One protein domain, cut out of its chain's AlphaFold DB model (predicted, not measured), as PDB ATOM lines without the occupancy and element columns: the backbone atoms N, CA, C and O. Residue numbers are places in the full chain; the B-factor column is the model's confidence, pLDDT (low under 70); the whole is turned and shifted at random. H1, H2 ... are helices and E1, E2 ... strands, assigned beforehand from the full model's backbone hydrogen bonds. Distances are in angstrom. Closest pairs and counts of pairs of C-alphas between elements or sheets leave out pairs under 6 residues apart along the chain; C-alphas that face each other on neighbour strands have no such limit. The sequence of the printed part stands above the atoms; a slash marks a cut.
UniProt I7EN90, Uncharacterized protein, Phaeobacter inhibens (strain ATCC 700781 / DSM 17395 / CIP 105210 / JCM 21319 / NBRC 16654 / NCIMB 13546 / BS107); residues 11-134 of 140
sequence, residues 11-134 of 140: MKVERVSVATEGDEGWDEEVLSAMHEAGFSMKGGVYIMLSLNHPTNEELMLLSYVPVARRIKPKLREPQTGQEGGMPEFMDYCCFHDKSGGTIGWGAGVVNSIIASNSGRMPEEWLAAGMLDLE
ATOM      1  N   MET A  11      40.461 -20.243   3.147       88.69
ATOM      2  CA  MET A  11      39.328 -20.953   3.720       88.69
ATOM      3  C   MET A  11      39.137 -22.297   3.039       88.69
ATOM      4  O   MET A  11      39.144 -22.379   1.809       88.69
ATOM      5  N   LYS A  12      38.893 -23.329   3.841       88.69
ATOM      6  CA  LYS A  12      38.542 -24.658   3.360       88.69
ATOM      7  C   LYS A  12      37.290 -25.166   4.068       88.69
ATOM      8  O   LYS A  12      37.141 -25.011   5.277       88.69
ATOM      9  N   VAL A  13      36.399 -25.788   3.296       88.31
ATOM     10  CA  VAL A  13      35.338 -26.643   3.833       88.31
ATOM     11  C   VAL A  13      35.968 -28.006   4.080       88.31
ATOM     12  O   VAL A  13      36.344 -28.699   3.137       88.31
ATOM     13  N   GLU A  14      36.163 -28.351   5.345       86.19
ATOM     14  CA  GLU A  14      36.814 -29.599   5.740       86.19
ATOM     15  C   GLU A  14      35.847 -30.777   5.685       86.19
ATOM     16  O   GLU A  14      36.228 -31.878   5.294       86.19
ATOM     17  N   ARG A  15      34.591 -30.547   6.084       83.00
ATOM     18  CA  ARG A  15      33.544 -31.569   6.101       83.00
ATOM     19  C   ARG A  15      32.163 -30.936   6.038       83.00
ATOM     20  O   ARG A  15      31.944 -29.875   6.622       83.00
ATOM     21  N   VAL A  16      31.233 -31.631   5.392       83.88
ATOM     22  CA  VAL A  16      29.795 -31.403   5.535       83.88
ATOM     23  C   VAL A  16      29.164 -32.733   5.912       83.88
ATOM     24  O   VAL A  16      29.374 -33.714   5.210       83.88
ATOM     25  N   SER A  17      28.422 -32.775   7.012       78.44
ATOM     26  CA  SER A  17      27.732 -33.981   7.473       78.44
ATOM     27  C   SER A  17      26.283 -33.664   7.804       78.44
ATOM     28  O   SER A  17      25.977 -32.584   8.311       78.44
ATOM     29  N   VAL A  18      25.370 -34.598   7.547       73.25
ATOM     30  CA  VAL A  18      23.984 -34.444   8.009       73.25
ATOM     31  C   VAL A  18      23.956 -34.473   9.534       73.25
ATOM     32  O   VAL A  18      24.688 -35.236  10.167       73.25
ATOM     33  N   ALA A  19      23.131 -33.614  10.129       71.19
ATOM     34  CA  ALA A  19      22.937 -33.611  11.566       71.19
ATOM     35  C   ALA A  19      22.280 -34.928  12.004       71.19
ATOM     36  O   ALA A  19      21.136 -35.214  11.651       71.19
ATOM     37  N   THR A  20      23.030 -35.747  12.745       64.94
ATOM     38  CA  THR A  20      22.552 -37.020  13.308       64.94
ATOM     39  C   THR A  20      21.741 -36.810  14.581       64.94
ATOM     40  O   THR A  20      20.838 -37.586  14.880       64.94
ATOM     41  N   GLU A  21      22.060 -35.750  15.319       65.69
ATOM     42  CA  GLU A  21      21.302 -35.265  16.466       65.69
ATOM     43  C   GLU A  21      20.349 -34.176  15.971       65.69
ATOM     44  O   GLU A  21      20.771 -33.244  15.280       65.69
ATOM     45  N   GLY A  22      19.058 -34.338  16.260       68.50
ATOM     46  CA  GLY A  22      18.034 -33.379  15.874       68.50
ATOM     47  C   GLY A  22      18.018 -32.163  16.798       68.50
ATOM     48  O   GLY A  22      19.037 -31.671  17.271       68.50
ATOM     49  N   ASP A  23      16.819 -31.667  17.061       79.94
ATOM     50  CA  ASP A  23      16.600 -30.499  17.915       79.94
ATOM     51  C   ASP A  23      16.909 -30.771  19.399       79.94
ATOM     52  O   ASP A  23      17.023 -29.845  20.194       79.94
ATOM     53  N   GLU A  24      17.045 -32.040  19.783       77.56
ATOM     54  CA  GLU A  24      17.101 -32.492  21.174       77.56
ATOM     55  C   GLU A  24      18.397 -32.100  21.918       77.56
ATOM     56  O   GLU A  24      18.426 -32.161  23.145       77.56
ATOM     57  N   GLY A  25      19.456 -31.704  21.201       74.31
ATOM     58  CA  GLY A  25      20.760 -31.322  21.770       74.31
ATOM     59  C   GLY A  25      20.989 -29.815  21.927       74.31
ATOM     60  O   GLY A  25      22.081 -29.401  22.312       74.31
ATOM     61  N   TRP A  26      19.997 -28.990  21.592       78.50
ATOM     62  CA  TRP A  26      20.145 -27.539  21.526       78.50
ATOM     63  C   TRP A  26      19.662 -26.836  22.786       78.50
ATOM     64  O   TRP A  26      18.688 -27.254  23.409       78.50
ATOM     65  N   ASP A  27      20.330 -25.729  23.124       84.06
ATOM     66  CA  ASP A  27      19.851 -24.812  24.154       84.06
ATOM     67  C   ASP A  27      18.428 -24.334  23.827       84.06
ATOM     68  O   ASP A  27      18.122 -23.996  22.681       84.06
ATOM     69  N   GLU A  28      17.558 -24.315  24.837       83.88
ATOM     70  CA  GLU A  28      16.127 -24.070  24.667       83.88
ATOM     71  C   GLU A  28      15.836 -22.675  24.090       83.88
ATOM     72  O   GLU A  28      14.934 -22.533  23.259       83.88
ATOM     73  N   GLU A  29      16.620 -21.650  24.445       83.88
ATOM     74  CA  GLU A  29      16.434 -20.302  23.893       83.88
ATOM     75  C   GLU A  29      16.777 -20.263  22.401       83.88
ATOM     76  O   GLU A  29      16.061 -19.653  21.598       83.88
ATOM     77  N   VAL A  30      17.872 -20.924  22.017       80.69
ATOM     78  CA  VAL A  30      18.323 -20.999  20.621       80.69
ATOM     79  C   VAL A  30      17.349 -21.840  19.800       80.69
ATOM     80  O   VAL A  30      16.987 -21.455  18.684       80.69
ATOM     81  N   LEU A  31      16.867 -22.944  20.370       84.31
ATOM     82  CA  LEU A  31      15.875 -23.817  19.762       84.31
ATOM     83  C   LEU A  31      14.543 -23.094  19.538       84.31
ATOM     84  O   LEU A  31      14.001 -23.150  18.432       84.31
ATOM     85  N   SER A  32      14.043 -22.362  20.539       85.31
ATOM     86  CA  SER A  32      12.809 -21.576  20.411       85.31
ATOM     87  C   SER A  32      12.942 -20.525  19.311       85.31
ATOM     88  O   SER A  32      12.096 -20.457  18.421       85.31
ATOM     89  N   ALA A  33      14.040 -19.765  19.293       84.62
ATOM     90  CA  ALA A  33      14.291 -18.769  18.252       84.62
ATOM     91  C   ALA A  33      14.382 -19.399  16.847       84.62
ATOM     92  O   ALA A  33      13.859 -18.850  15.870       84.62
ATOM     93  N   MET A  34      15.013 -20.571  16.738       85.69
ATOM     94  CA  MET A  34      15.101 -21.341  15.497       85.69
ATOM     95  C   MET A  34      13.724 -21.790  14.998       85.69
ATOM     96  O   MET A  34      13.383 -21.587  13.825       85.69
ATOM     97  N   HIS A  35      12.904 -22.347  15.887       85.69
ATOM     98  CA  HIS A  35      11.556 -22.816  15.571       85.69
ATOM     99  C   HIS A  35      10.601 -21.668  15.234       85.69
ATOM    100  O   HIS A  35       9.850 -21.768  14.259       85.69
ATOM    101  N   GLU A  36      10.663 -20.556  15.967       85.50
ATOM    102  CA  GLU A  36       9.901 -19.332  15.684       85.50
ATOM    103  C   GLU A  36      10.223 -18.774  14.292       85.50
ATOM    104  O   GLU A  36       9.322 -18.371  13.550       85.50
ATOM    105  N   ALA A  37      11.492 -18.833  13.878       81.00
ATOM    106  CA  ALA A  37      11.920 -18.468  12.527       81.00
ATOM    107  C   ALA A  37      11.487 -19.487  11.445       81.00
ATOM    108  O   ALA A  37      11.588 -19.213  10.238       81.00
ATOM    109  N   GLY A  38      10.966 -20.646  11.856       82.56
ATOM    110  CA  GLY A  38      10.495 -21.720  10.988       82.56
ATOM    111  C   GLY A  38      11.609 -22.632  10.486       82.56
ATOM    112  O   GLY A  38      11.529 -23.086   9.341       82.56
ATOM    113  N   PHE A  39      12.623 -22.896  11.309       85.31
ATOM    114  CA  PHE A  39      13.744 -23.795  11.026       85.31
ATOM    115  C   PHE A  39      13.852 -24.910  12.076       85.31
ATOM    116  O   PHE A  39      13.223 -24.827  13.125       85.31
ATOM    117  N   SER A  40      14.612 -25.962  11.776       83.56
ATOM    118  CA  SER A  40      14.938 -27.083  12.671       83.56
ATOM    119  C   SER A  40      16.274 -27.699  12.252       83.56
ATOM    120  O   SER A  40      16.635 -27.666  11.072       83.56
ATOM    121  N   MET A  41      16.996 -28.303  13.192       81.00
ATOM    122  CA  MET A  41      18.188 -29.098  12.888       81.00
ATOM    123  C   MET A  41      17.851 -30.506  12.394       81.00
ATOM    124  O   MET A  41      18.725 -31.199  11.872       81.00
ATOM    125  N   LYS A  42      16.581 -30.929  12.453       78.75
ATOM    126  CA  LYS A  42      16.130 -32.183  11.835       78.75
ATOM    127  C   LYS A  42      16.260 -32.103  10.313       78.75
ATOM    128  O   LYS A  42      15.546 -31.361   9.638       78.75
ATOM    129  N   GLY A  43      17.182 -32.895   9.767       70.25
ATOM    130  CA  GLY A  43      17.569 -32.805   8.355       70.25
ATOM    131  C   GLY A  43      18.358 -31.533   8.021       70.25
ATOM    132  O   GLY A  43      18.415 -31.147   6.854       70.25
ATOM    133  N   GLY A  44      18.914 -30.871   9.038       77.50
ATOM    134  CA  GLY A  44      19.964 -29.873   8.895       77.50
ATOM    135  C   GLY A  44      21.325 -30.528   8.658       77.50
ATOM    136  O   GLY A  44      21.453 -31.753   8.587       77.50
ATOM    137  N   VAL A  45      22.356 -29.699   8.537       81.50
ATOM    138  CA  VAL A  45      23.736 -30.154   8.327       81.50
ATOM    139  C   VAL A  45      24.684 -29.458   9.288       81.50
ATOM    140  O   VAL A  45      24.409 -28.368   9.784       81.50
ATOM    141  N   TYR A  46      25.829 -30.079   9.510       83.75
ATOM    142  CA  TYR A  46      26.973 -29.470  10.152       83.75
ATOM    143  C   TYR A  46      28.082 -29.260   9.128       83.75
ATOM    144  O   TYR A  46      28.398 -30.156   8.344       83.75
ATOM    145  N   ILE A  47      28.674 -28.070   9.141       86.62
ATOM    146  CA  ILE A  47      29.774 -27.695   8.255       86.62
ATOM    147  C   ILE A  47      31.000 -27.403   9.104       86.62
ATOM    148  O   ILE A  47      30.976 -26.521   9.960       86.62
ATOM    149  N   MET A  48      32.090 -28.110   8.840       88.00
ATOM    150  CA  MET A  48      33.388 -27.811   9.429       88.00
ATOM    151  C   MET A  48      34.196 -26.943   8.467       88.00
ATOM    152  O   MET A  48      34.478 -27.351   7.339       88.00
ATOM    153  N   LEU A  49      34.569 -25.748   8.917       89.56
ATOM    154  CA  LEU A  49      35.389 -24.788   8.181       89.56
ATOM    155  C   LEU A  49      36.750 -24.633   8.857       89.56
ATOM    156  O   LEU A  49      36.823 -24.565  10.086       89.56
ATOM    157  N   SER A  50      37.802 -24.487   8.056       89.44
ATOM    158  CA  SER A  50      39.114 -24.044   8.522       89.44
ATOM    159  C   SER A  50      39.556 -22.763   7.813       89.44
ATOM    160  O   SER A  50      39.255 -22.552   6.634       89.44
ATOM    161  N   LEU A  51      40.262 -21.896   8.538       89.00
ATOM    162  CA  LEU A  51      41.056 -20.802   7.983       89.00
ATOM    163  C   LEU A  51      42.519 -21.068   8.305       89.00
ATOM    164  O   LEU A  51      42.869 -21.195   9.478       89.00
ATOM    165  N   ASN A  52      43.362 -21.102   7.277       88.25
ATOM    166  CA  ASN A  52      44.803 -21.281   7.418       88.25
ATOM    167  C   ASN A  52      45.537 -20.052   6.891       88.25
ATOM    168  O   ASN A  52      45.203 -19.527   5.821       88.25
ATOM    169  N   HIS A  53      46.547 -19.595   7.628       87.06
ATOM    170  CA  HIS A  53      47.420 -18.537   7.139       87.06
ATOM    171  C   HIS A  53      48.473 -19.123   6.185       87.06
ATOM    172  O   HIS A  53      49.202 -20.037   6.570       87.06
ATOM    173  N   PRO A  54      48.626 -18.592   4.960       82.44
ATOM    174  CA  PRO A  54      49.456 -19.207   3.923       82.44
ATOM    175  C   PRO A  54      50.949 -19.255   4.267       82.44
ATOM    176  O   PRO A  54      51.693 -20.018   3.665       82.44
ATOM    177  N   THR A  55      51.400 -18.425   5.209       82.75
ATOM    178  CA  THR A  55      52.807 -18.362   5.635       82.75
ATOM    179  C   THR A  55      53.009 -18.675   7.115       82.75
ATOM    180  O   THR A  55      54.123 -18.533   7.611       82.75
ATOM    181  N   ASN A  56      51.943 -19.016   7.841       81.44
ATOM    182  CA  ASN A  56      52.031 -19.380   9.251       81.44
ATOM    183  C   ASN A  56      51.164 -20.617   9.486       81.44
ATOM    184  O   ASN A  56      49.977 -20.504   9.779       81.44
ATOM    185  N   GLU A  57      51.780 -21.786   9.323       74.56
ATOM    186  CA  GLU A  57      51.115 -23.091   9.412       74.56
ATOM    187  C   GLU A  57      50.563 -23.391  10.816       74.56
ATOM    188  O   GLU A  57      49.668 -24.218  10.959       74.56
ATOM    189  N   GLU A  58      51.043 -22.691  11.849       76.12
ATOM    190  CA  GLU A  58      50.533 -22.817  13.218       76.12
ATOM    191  C   GLU A  58      49.251 -21.996  13.445       76.12
ATOM    192  O   GLU A  58      48.520 -22.229  14.410       76.12
ATOM    193  N   LEU A  59      48.945 -21.040  12.557       77.56
ATOM    194  CA  LEU A  59      47.756 -20.197  12.651       77.56
ATOM    195  C   LEU A  59      46.589 -20.827  11.876       77.56
ATOM    196  O   LEU A  59      46.299 -20.463  10.731       77.56
ATOM    197  N   MET A  60      45.908 -21.757  12.544       79.25
ATOM    198  CA  MET A  60      44.686 -22.406  12.074       79.25
ATOM    199  C   MET A  60      43.499 -22.018  12.958       79.25
ATOM    200  O   MET A  60      43.556 -22.128  14.183       79.25
ATOM    201  N   LEU A  61      42.396 -21.605  12.337       85.88
ATOM    202  CA  LEU A  61      41.111 -21.435  13.013       85.88
ATOM    203  C   LEU A  61      40.131 -22.473  12.492       85.88
ATOM    204  O   LEU A  61      39.939 -22.583  11.286       85.88
ATOM    205  N   LEU A  62      39.481 -23.188  13.403       84.06
ATOM    206  CA  LEU A  62      38.431 -24.150  13.086       84.06
ATOM    207  C   LEU A  62      37.084 -23.630  13.583       84.06
ATOM    208  O   LEU A  62      36.986 -23.053  14.671       84.06
ATOM    209  N   SER A  63      36.043 -23.840  12.784       85.94
ATOM    210  CA  SER A  63      34.664 -23.547  13.160       85.94
ATOM    211  C   SER A  63      33.762 -24.694  12.746       85.94
ATOM    212  O   SER A  63      33.828 -25.175  11.615       85.94
ATOM    213  N   TYR A  64      32.928 -25.126  13.683       83.56
ATOM    214  CA  TYR A  64      31.877 -26.098  13.445       83.56
ATOM    215  C   TYR A  64      30.550 -25.350  13.407       83.56
ATOM    216  O   TYR A  64      30.162 -24.715  14.390       83.56
ATOM    217  N   VAL A  65      29.899 -25.368  12.250       86.62
ATOM    218  CA  VAL A  65      28.754 -24.514  11.951       86.62
ATOM    219  C   VAL A  65      27.511 -25.375  11.760       86.62
ATOM    220  O   VAL A  65      27.392 -26.061  10.742       86.62
ATOM    221  N   PRO A  66      26.569 -25.343  12.709       85.12
ATOM    222  CA  PRO A  66      25.251 -25.920  12.509       85.12
ATOM    223  C   PRO A  66      24.406 -25.086  11.546       85.12
ATOM    224  O   PRO A  66      24.282 -23.866  11.690       85.12
ATOM    225  N   VAL A  67      23.783 -25.763  10.587       86.31
ATOM    226  CA  VAL A  67      22.910 -25.166   9.579       86.31
ATOM    227  C   VAL A  67      21.546 -25.835   9.645       86.31
ATOM    228  O   VAL A  67      21.366 -26.989   9.245       86.31
ATOM    229  N   ALA A  68      20.573 -25.083  10.140       86.19
ATOM    230  CA  ALA A  68      19.208 -25.541  10.278       86.19
ATOM    231  C   ALA A  68      18.482 -25.483   8.936       86.19
ATOM    232  O   ALA A  68      18.670 -24.571   8.124       86.19
ATOM    233  N   ARG A  69      17.602 -26.455   8.726       82.50
ATOM    234  CA  ARG A  69      16.731 -26.553   7.562       82.50
ATOM    235  C   ARG A  69      15.387 -25.903   7.872       82.50
ATOM    236  O   ARG A  69      14.809 -26.105   8.939       82.50
ATOM    237  N   ARG A  70      14.847 -25.141   6.926       80.38
ATOM    238  CA  ARG A  70      13.498 -24.575   7.020       80.38
ATOM    239  C   ARG A  70      12.446 -25.687   7.049       80.38
ATOM    240  O   ARG A  70      12.416 -26.553   6.179       80.38
ATOM    241  N   ILE A  71      11.530 -25.610   8.010       75.69
ATOM    242  CA  ILE A  71      10.415 -26.559   8.186       75.69
ATOM    243  C   ILE A  71       9.108 -26.095   7.515       75.69
ATOM    244  O   ILE A  71       8.127 -26.832   7.504       75.69
ATOM    245  N   LYS A  72       9.073 -24.884   6.937       65.25
ATOM    246  CA  LYS A  72       7.904 -24.319   6.224       65.25
ATOM    247  C   LYS A  72       8.326 -23.657   4.895       65.25
ATOM    248  O   LYS A  72       9.060 -22.676   4.985       65.25
ATOM    249  N   PRO A  73       7.888 -24.096   3.698       57.16
ATOM    250  CA  PRO A  73       8.338 -23.533   2.410       57.16
ATOM    251  C   PRO A  73       8.032 -22.028   2.268       57.16
ATOM    252  O   PRO A  73       7.053 -21.556   2.847       57.16
ATOM    253  N   LYS A  74       8.856 -21.262   1.520       57.25
ATOM    254  CA  LYS A  74       8.775 -19.781   1.509       57.25
ATOM    255  C   LYS A  74       8.537 -19.054   0.173       57.25
ATOM    256  O   LYS A  74       8.246 -17.867   0.239       57.25
ATOM    257  N   LEU A  75       8.625 -19.668  -1.013       51.28
ATOM    258  CA  LEU A  75       8.661 -18.872  -2.268       51.28
ATOM    259  C   LEU A  75       7.516 -19.102  -3.260       51.28
ATOM    260  O   LEU A  75       7.050 -18.157  -3.890       51.28
ATOM    261  N   ARG A  76       7.003 -20.321  -3.357       54.56
ATOM    262  CA  ARG A  76       5.688 -20.626  -3.929       54.56
ATOM    263  C   ARG A  76       5.198 -21.885  -3.249       54.56
ATOM    264  O   ARG A  76       6.026 -22.722  -2.887       54.56
ATOM    265  N   GLU A  77       3.892 -21.999  -3.035       50.47
ATOM    266  CA  GLU A  77       3.355 -23.275  -2.575       50.47
ATOM    267  C   GLU A  77       3.799 -24.356  -3.571       50.47
ATOM    268  O   GLU A  77       3.653 -24.155  -4.785       50.47
ATOM    269  N   PRO A  78       4.417 -25.450  -3.091       49.50
ATOM    270  CA  PRO A  78       4.737 -26.567  -3.957       49.50
ATOM    271  C   PRO A  78       3.426 -27.045  -4.578       49.50
ATOM    272  O   PRO A  78       2.443 -27.293  -3.880       49.50
ATOM    273  N   GLN A  79       3.390 -27.133  -5.902       47.66
ATOM    274  CA  GLN A  79       2.185 -27.519  -6.629       47.66
ATOM    275  C   GLN A  79       1.896 -29.014  -6.455       47.66
ATOM    276  O   GLN A  79       0.790 -29.474  -6.732       47.66
ATOM    277  N   THR A  80       2.885 -29.776  -5.978       44.38
ATOM    278  CA  THR A  80       2.776 -31.204  -5.684       44.38
ATOM    279  C   THR A  80       3.508 -31.569  -4.390       44.38
ATOM    280  O   THR A  80       4.464 -30.910  -3.986       44.38
ATOM    281  N   GLY A  81       3.108 -32.675  -3.753       44.00
ATOM    282  CA  GLY A  81       3.800 -33.191  -2.562       44.00
ATOM    283  C   GLY A  81       5.255 -33.608  -2.821       44.00
ATOM    284  O   GLY A  81       6.073 -33.568  -1.909       44.00
ATOM    285  N   GLN A  82       5.589 -33.958  -4.066       43.12
ATOM    286  CA  GLN A  82       6.939 -34.337  -4.481       43.12
ATOM    287  C   GLN A  82       7.856 -33.110  -4.613       43.12
ATOM    288  O   GLN A  82       8.992 -33.144  -4.154       43.12
ATOM    289  N   GLU A  83       7.330 -31.998  -5.137       40.19
ATOM    290  CA  GLU A  83       8.019 -30.703  -5.225       40.19
ATOM    291  C   GLU A  83       8.338 -30.132  -3.829       40.19
ATOM    292  O   GLU A  83       9.430 -29.625  -3.594       40.19
ATOM    293  N   GLY A  84       7.444 -30.315  -2.848       49.53
ATOM    294  CA  GLY A  84       7.687 -29.929  -1.448       49.53
ATOM    295  C   GLY A  84       8.767 -30.752  -0.729       49.53
ATOM    296  O   GLY A  84       9.244 -30.348   0.333       49.53
ATOM    297  N   GLY A  85       9.157 -31.895  -1.299       49.53
ATOM    298  CA  GLY A  85      10.241 -32.746  -0.810       49.53
ATOM    299  C   GLY A  85      11.615 -32.412  -1.397       49.53
ATOM    300  O   GLY A  85      12.600 -32.991  -0.943       49.53
ATOM    301  N   MET A  86      11.706 -31.496  -2.371       48.41
ATOM    302  CA  MET A  86      12.962 -31.193  -3.066       48.41
ATOM    303  C   MET A  86      13.793 -30.108  -2.346       48.41
ATOM    304  O   MET A  86      13.229 -29.089  -1.930       48.41
ATOM    305  N   PRO A  87      15.128 -30.277  -2.220       52.66
ATOM    306  CA  PRO A  87      16.016 -29.324  -1.541       52.66
ATOM    307  C   PRO A  87      15.960 -27.888  -2.081       52.66
ATOM    308  O   PRO A  87      16.145 -26.939  -1.325       52.66
ATOM    309  N   GLU A  88      15.644 -27.686  -3.363       47.09
ATOM    310  CA  GLU A  88      15.528 -26.350  -3.970       47.09
ATOM    311  C   GLU A  88      14.346 -25.497  -3.458       47.09
ATOM    312  O   GLU A  88      14.297 -24.291  -3.734       47.09
ATOM    313  N   PHE A  89      13.410 -26.094  -2.709       52.12
ATOM    314  CA  PHE A  89      12.315 -25.403  -2.006       52.12
ATOM    315  C   PHE A  89      12.578 -25.240  -0.500       52.12
ATOM    316  O   PHE A  89      11.694 -24.796   0.240       52.12
ATOM    317  N   MET A  90      13.777 -25.606  -0.040       63.00
ATOM    318  CA  MET A  90      14.166 -25.607   1.366       63.00
ATOM    319  C   MET A  90      15.220 -24.525   1.600       63.00
ATOM    320  O   MET A  90      16.329 -24.609   1.079       63.00
ATOM    321  N   ASP A  91      14.870 -23.501   2.384       72.94
ATOM    322  CA  ASP A  91      15.869 -22.532   2.836       72.94
ATOM    323  C   ASP A  91      16.702 -23.134   3.967       72.94
ATOM    324  O   ASP A  91      16.212 -23.934   4.774       72.94
ATOM    325  N   TYR A  92      17.938 -22.676   4.073       78.62
ATOM    326  CA  TYR A  92      18.843 -23.030   5.155       78.62
ATOM    327  C   TYR A  92      19.261 -21.773   5.912       78.62
ATOM    328  O   TYR A  92      19.228 -20.668   5.370       78.62
ATOM    329  N   CYS A  93      19.600 -21.913   7.187       81.81
ATOM    330  CA  CYS A  93      20.076 -20.793   7.993       81.81
ATOM    331  C   CYS A  93      20.919 -21.297   9.161       81.81
ATOM    332  O   CYS A  93      20.546 -22.259   9.834       81.81
ATOM    333  N   CYS A  94      22.030 -20.624   9.433       84.94
ATOM    334  CA  CYS A  94      22.798 -20.838  10.651       84.94
ATOM    335  C   CYS A  94      22.228 -19.975  11.773       84.94
ATOM    336  O   CYS A  94      22.097 -18.755  11.622       84.94
ATOM    337  N   PHE A  95      21.969 -20.600  12.918       75.44
ATOM    338  CA  PHE A  95      21.624 -19.907  14.150       75.44
ATOM    339  C   PHE A  95      22.889 -19.760  14.987       75.44
ATOM    340  O   PHE A  95      23.608 -20.726  15.231       75.44
ATOM    341  N   HIS A  96      23.190 -18.527  15.383       66.94
ATOM    342  CA  HIS A  96      24.284 -18.272  16.305       66.94
ATOM    343  C   HIS A  96      23.842 -18.723  17.696       66.94
ATOM    344  O   HIS A  96      22.922 -18.132  18.263       66.94
ATOM    345  N   ASP A  97      24.505 -19.730  18.258       59.03
ATOM    346  CA  ASP A  97      24.519 -19.859  19.709       59.03
ATOM    347  C   ASP A  97      25.207 -18.598  20.264       59.03
ATOM    348  O   ASP A  97      26.266 -18.177  19.787       59.03
ATOM    349  N   LYS A  98      24.562 -17.938  21.229       49.47
ATOM    350  CA  LYS A  98      25.090 -16.750  21.911       49.47
ATOM    351  C   LYS A  98      26.337 -17.069  22.748       49.47
ATOM    352  O   LYS A  98      26.932 -16.139  23.298       49.47
ATOM    353  N   SER A  99      26.755 -18.334  22.850       47.50
ATOM    354  CA  SER A  99      28.057 -18.712  23.397       47.50
ATOM    355  C   SER A  99      29.182 -18.088  22.548       47.50
ATOM    356  O   SER A  99      29.514 -18.512  21.445       47.50
ATOM    357  N   GLY A 100      29.731 -16.972  23.039       43.94
ATOM    358  CA  GLY A 100      30.674 -16.095  22.333       43.94
ATOM    359  C   GLY A 100      32.034 -16.728  22.015       43.94
ATOM    360  O   GLY A 100      33.045 -16.355  22.607       43.94
ATOM    361  N   GLY A 101      32.069 -17.645  21.049       54.34
ATOM    362  CA  GLY A 101      33.258 -18.338  20.556       54.34
ATOM    363  C   GLY A 101      33.281 -18.501  19.031       54.34
ATOM    364  O   GLY A 101      32.453 -17.942  18.310       54.34
ATOM    365  N   THR A 102      34.251 -19.279  18.541       51.22
ATOM    366  CA  THR A 102      34.632 -19.560  17.131       51.22
ATOM    367  C   THR A 102      33.495 -19.913  16.155       51.22
ATOM    368  O   THR A 102      33.716 -19.946  14.944       51.22
ATOM    369  N   ILE A 103      32.270 -20.120  16.634       58.00
ATOM    370  CA  ILE A 103      31.052 -20.331  15.840       58.00
ATOM    371  C   ILE A 103      30.611 -19.032  15.135       58.00
ATOM    372  O   ILE A 103      30.089 -19.074  14.022       58.00
ATOM    373  N   GLY A 104      30.880 -17.858  15.724       70.38
ATOM    374  CA  GLY A 104      30.388 -16.568  15.222       70.38
ATOM    375  C   GLY A 104      30.860 -16.205  13.808       70.38
ATOM    376  O   GLY A 104      30.053 -15.794  12.975       70.38
ATOM    377  N   TRP A 105      32.151 -16.388  13.508       81.44
ATOM    378  CA  TRP A 105      32.687 -16.071  12.180       81.44
ATOM    379  C   TRP A 105      32.250 -17.099  11.129       81.44
ATOM    380  O   TRP A 105      31.844 -16.713  10.034       81.44
ATOM    381  N   GLY A 106      32.281 -18.393  11.471       83.94
ATOM    382  CA  GLY A 106      31.917 -19.478  10.559       83.94
ATOM    383  C   GLY A 106      30.451 -19.393  10.147       83.94
ATOM    384  O   GLY A 106      30.142 -19.413   8.957       83.94
ATOM    385  N   ALA A 107      29.550 -19.184  11.110       84.00
ATOM    386  CA  ALA A 107      28.130 -18.974  10.838       84.00
ATOM    387  C   ALA A 107      27.875 -17.733   9.966       84.00
ATOM    388  O   ALA A 107      27.044 -17.791   9.062       84.00
ATOM    389  N   GLY A 108      28.623 -16.640  10.166       83.31
ATOM    390  CA  GLY A 108      28.529 -15.448   9.317       83.31
ATOM    391  C   GLY A 108      28.925 -15.711   7.859       83.31
ATOM    392  O   GLY A 108      28.234 -15.268   6.937       83.31
ATOM    393  N   VAL A 109      29.999 -16.475   7.639       85.81
ATOM    394  CA  VAL A 109      30.432 -16.889   6.296       85.81
ATOM    395  C   VAL A 109      29.390 -17.791   5.636       85.81
ATOM    396  O   VAL A 109      28.977 -17.516   4.510       85.81
ATOM    397  N   VAL A 110      28.923 -18.829   6.336       86.56
ATOM    398  CA  VAL A 110      27.932 -19.769   5.789       86.56
ATOM    399  C   VAL A 110      26.619 -19.056   5.463       86.56
ATOM    400  O   VAL A 110      26.119 -19.202   4.351       86.56
ATOM    401  N   ASN A 111      26.103 -18.211   6.361       83.06
ATOM    402  CA  ASN A 111      24.899 -17.420   6.091       83.06
ATOM    403  C   ASN A 111      25.076 -16.490   4.882       83.06
ATOM    404  O   ASN A 111      24.137 -16.320   4.107       83.06
ATOM    405  N   SER A 112      26.268 -15.923   4.675       81.25
ATOM    406  CA  SER A 112      26.550 -15.083   3.502       81.25
ATOM    407  C   SER A 112      26.532 -15.882   2.195       81.25
ATOM    408  O   SER A 112      26.018 -15.392   1.190       81.25
ATOM    409  N   ILE A 113      27.053 -17.114   2.206       84.94
ATOM    410  CA  ILE A 113      27.028 -18.031   1.053       84.94
ATOM    411  C   ILE A 113      25.597 -18.485   0.751       84.94
ATOM    412  O   ILE A 113      25.166 -18.469  -0.397       84.94
ATOM    413  N   ILE A 114      24.825 -18.831   1.780       80.94
ATOM    414  CA  ILE A 114      23.414 -19.190   1.616       80.94
ATOM    415  C   ILE A 114      22.623 -17.998   1.056       80.94
ATOM    416  O   ILE A 114      21.830 -18.156   0.129       80.94
ATOM    417  N   ALA A 115      22.859 -16.789   1.573       76.69
ATOM    418  CA  ALA A 115      22.199 -15.578   1.096       76.69
ATOM    419  C   ALA A 115      22.548 -15.262  -0.368       76.69
ATOM    420  O   ALA A 115      21.651 -14.922  -1.144       76.69
ATOM    421  N   SER A 116      23.816 -15.406  -0.772       77.69
ATOM    422  CA  SER A 116      24.223 -15.221  -2.172       77.69
ATOM    423  C   SER A 116      23.640 -16.292  -3.096       77.69
ATOM    424  O   SER A 116      23.361 -16.008  -4.261       77.69
ATOM    425  N   ASN A 117      23.354 -17.481  -2.562       77.88
ATOM    426  CA  ASN A 117      22.669 -18.571  -3.250       77.88
ATOM    427  C   ASN A 117      21.138 -18.563  -3.034       77.88
ATOM    428  O   ASN A 117      20.479 -19.602  -3.048       77.88
ATOM    429  N   SER A 118      20.543 -17.380  -2.838       75.44
ATOM    430  CA  SER A 118      19.085 -17.184  -2.719       75.44
ATOM    431  C   SER A 118      18.410 -18.022  -1.622       75.44
ATOM    432  O   SER A 118      17.289 -18.489  -1.801       75.44
ATOM    433  N   GLY A 119      19.087 -18.228  -0.491       67.25
ATOM    434  CA  GLY A 119      18.568 -19.003   0.641       67.25
ATOM    435  C   GLY A 119      18.868 -20.501   0.568       67.25
ATOM    436  O   GLY A 119      18.589 -21.222   1.527       67.25
ATOM    437  N   ARG A 120      19.472 -20.975  -0.527       75.44
ATOM    438  CA  ARG A 120      19.766 -22.393  -0.752       75.44
ATOM    439  C   ARG A 120      21.182 -22.749  -0.331       75.44
ATOM    440  O   ARG A 120      22.120 -21.972  -0.491       75.44
ATOM    441  N   MET A 121      21.353 -23.980   0.129       77.62
ATOM    442  CA  MET A 121      22.683 -24.559   0.297       77.62
ATOM    443  C   MET A 121      23.333 -24.845  -1.065       77.62
ATOM    444  O   MET A 121      22.615 -25.205  -2.002       77.62
ATOM    445  N   PRO A 122      24.665 -24.699  -1.195       82.00
ATOM    446  CA  PRO A 122      25.388 -25.183  -2.366       82.00
ATOM    447  C   PRO A 122      25.125 -26.677  -2.591       82.00
ATOM    448  O   PRO A 122      25.111 -27.463  -1.637       82.00
ATOM    449  N   GLU A 123      24.899 -27.070  -3.843       78.94
ATOM    450  CA  GLU A 123      24.523 -28.444  -4.199       78.94
ATOM    451  C   GLU A 123      25.628 -29.434  -3.817       78.94
ATOM    452  O   GLU A 123      25.358 -30.493  -3.250       78.94
ATOM    453  N   GLU A 124      26.886 -29.041  -4.014       80.75
ATOM    454  CA  GLU A 124      28.060 -29.822  -3.646       80.75
ATOM    455  C   GLU A 124      28.149 -30.101  -2.136       80.75
ATOM    456  O   GLU A 124      28.643 -31.153  -1.730       80.75
ATOM    457  N   TRP A 125      27.638 -29.199  -1.292       81.44
ATOM    458  CA  TRP A 125      27.637 -29.380   0.163       81.44
ATOM    459  C   TRP A 125      26.543 -30.354   0.591       81.44
ATOM    460  O   TRP A 125      26.779 -31.208   1.445       81.44
ATOM    461  N   LEU A 126      25.365 -30.266  -0.029       72.19
ATOM    462  CA  LEU A 126      24.284 -31.222   0.206       72.19
ATOM    463  C   LEU A 126      24.686 -32.629  -0.246       72.19
ATOM    464  O   LEU A 126      24.490 -33.582   0.504       72.19
ATOM    465  N   ALA A 127      25.299 -32.755  -1.425       74.50
ATOM    466  CA  ALA A 127      25.798 -34.031  -1.929       74.50
ATOM    467  C   ALA A 127      26.857 -34.640  -0.994       74.50
ATOM    468  O   ALA A 127      26.761 -35.815  -0.649       74.50
ATOM    469  N   ALA A 128      27.819 -33.837  -0.523       71.44
ATOM    470  CA  ALA A 128      28.826 -34.284   0.440       71.44
ATOM    471  C   ALA A 128      28.198 -34.780   1.755       71.44
ATOM    472  O   ALA A 128      28.564 -35.847   2.241       71.44
ATOM    473  N   GLY A 129      27.204 -34.060   2.289       66.69
ATOM    474  CA  GLY A 129      26.489 -34.485   3.493       66.69
ATOM    475  C   GLY A 129      25.717 -35.797   3.318       66.69
ATOM    476  O   GLY A 129      25.688 -36.613   4.236       66.69
ATOM    477  N   MET A 130      25.110 -36.022   2.149       63.62
ATOM    478  CA  MET A 130      24.368 -37.256   1.856       63.62
ATOM    479  C   MET A 130      25.288 -38.470   1.668       63.62
ATOM    480  O   MET A 130      24.939 -39.563   2.105       63.62
ATOM    481  N   LEU A 131      26.481 -38.291   1.091       64.06
ATOM    482  CA  LEU A 131      27.478 -39.364   0.973       64.06
ATOM    483  C   LEU A 131      27.921 -39.898   2.345       64.06
ATOM    484  O   LEU A 131      28.120 -41.102   2.496       64.06
ATOM    485  N   ASP A 132      28.011 -39.029   3.355       57.91
ATOM    486  CA  ASP A 132      28.324 -39.415   4.739       57.91
ATOM    487  C   ASP A 132      27.235 -40.309   5.373       57.91
ATOM    488  O   ASP A 132      27.534 -41.067   6.294       57.91
ATOM    489  N   LEU A 133      25.985 -40.255   4.885       54.53
ATOM    490  CA  LEU A 133      24.895 -41.142   5.321       54.53
ATOM    491  C   LEU A 133      24.915 -42.503   4.615       54.53
ATOM    492  O   LEU A 133      24.478 -43.501   5.190       54.53
ATOM    493  N   GLU A 134      25.375 -42.540   3.365       47.50
ATOM    494  CA  GLU A 134      25.463 -43.765   2.561       47.50
ATOM    495  C   GLU A 134      26.743 -44.564   2.840       47.50
ATOM    496  O   GLU A 134      26.803 -45.764   2.556       47.50
TER     497      GLU A 134
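This is residues 11 to 134 of the 140 residues of an uncharacterized protein of Phaeobacter inhibens (strain ATCC 700781 / DSM 17395 / CIP 105210 / JCM 21319 / NBRC 16654 / NCIMB 13546 / BS107) (UniProt I7EN90). A long, twisted sheet of three strands has two helices, H2 and H3, over one face, while H1 sits beside the strands. The hairpin E2 and E3 makes much of the long axis; its turn is at one end, and the unnamed stretch around Gln 79 is at the other. The printed part has 124 residues, in the order E1, H1, E2, E3, H2, H3; the sheet's order is E1, E2, E3, antiparallel throughout. The class is mixed, helices and strands; the whole is compact, with a radius of gyration of the C-alphas of 15.2 A, yet elongated, spanning 53 by 31 by 29 A.

E1, residues 11 to 18, begins at C-alpha 11 (39.328, -20.953, 3.720) and is 20.9 A long. H1 is residues 28 to 36. E2, residues 39 to 53, is 34.3 A long and bends by 92 degrees at residue 43. E3, residues 56 to 70, is 38.9 A long and bends by 60 degrees at residue 59. H2, residues 103 to 116, is 19.9 A long. H3, residues 123 to 134, ends at C-alpha 134 (25.463, -43.765, 2.561).

E1 and E2 are antiparallel, with N 14 and O 48 2.8 A apart, within hydrogen-bond range. In the hairpin E2 and E3, N 47 and O 65 are within range at 2.9 A. H1 is over none of the strands; its closest C-alphas to E2 are Met 34 and Ser 40, 6.4 A apart. H2 is over E2 and E3, across the strands, at a height over the sheet of 9.1 A; its closest C-alphas to E3 are Ile 103 and Ser 63, 5.5 A apart. H3, on the same face, is over E1, slantwise to the strands; the closest C-alphas are Ser 17 and Gly 129, 4.2 A apart. H2 and H3 are apart. Every O i to N i+4 pair is within range in H1 and H2, and 7 of 8 in H3.

The farthest C-alphas, of Asn 56 and Gln 79, are 52.9 A apart. The printed part has no cut. The link E3 to H2 is long, 32 residues; in it residues 92 to 93 pair antiparallel with residues 68 to 69 of E3. Mean pLDDT of the printed part is 73.5, and residues 20 to 22, 72 to 90, 96 to 103, 119 and 129 to 134 are under 70.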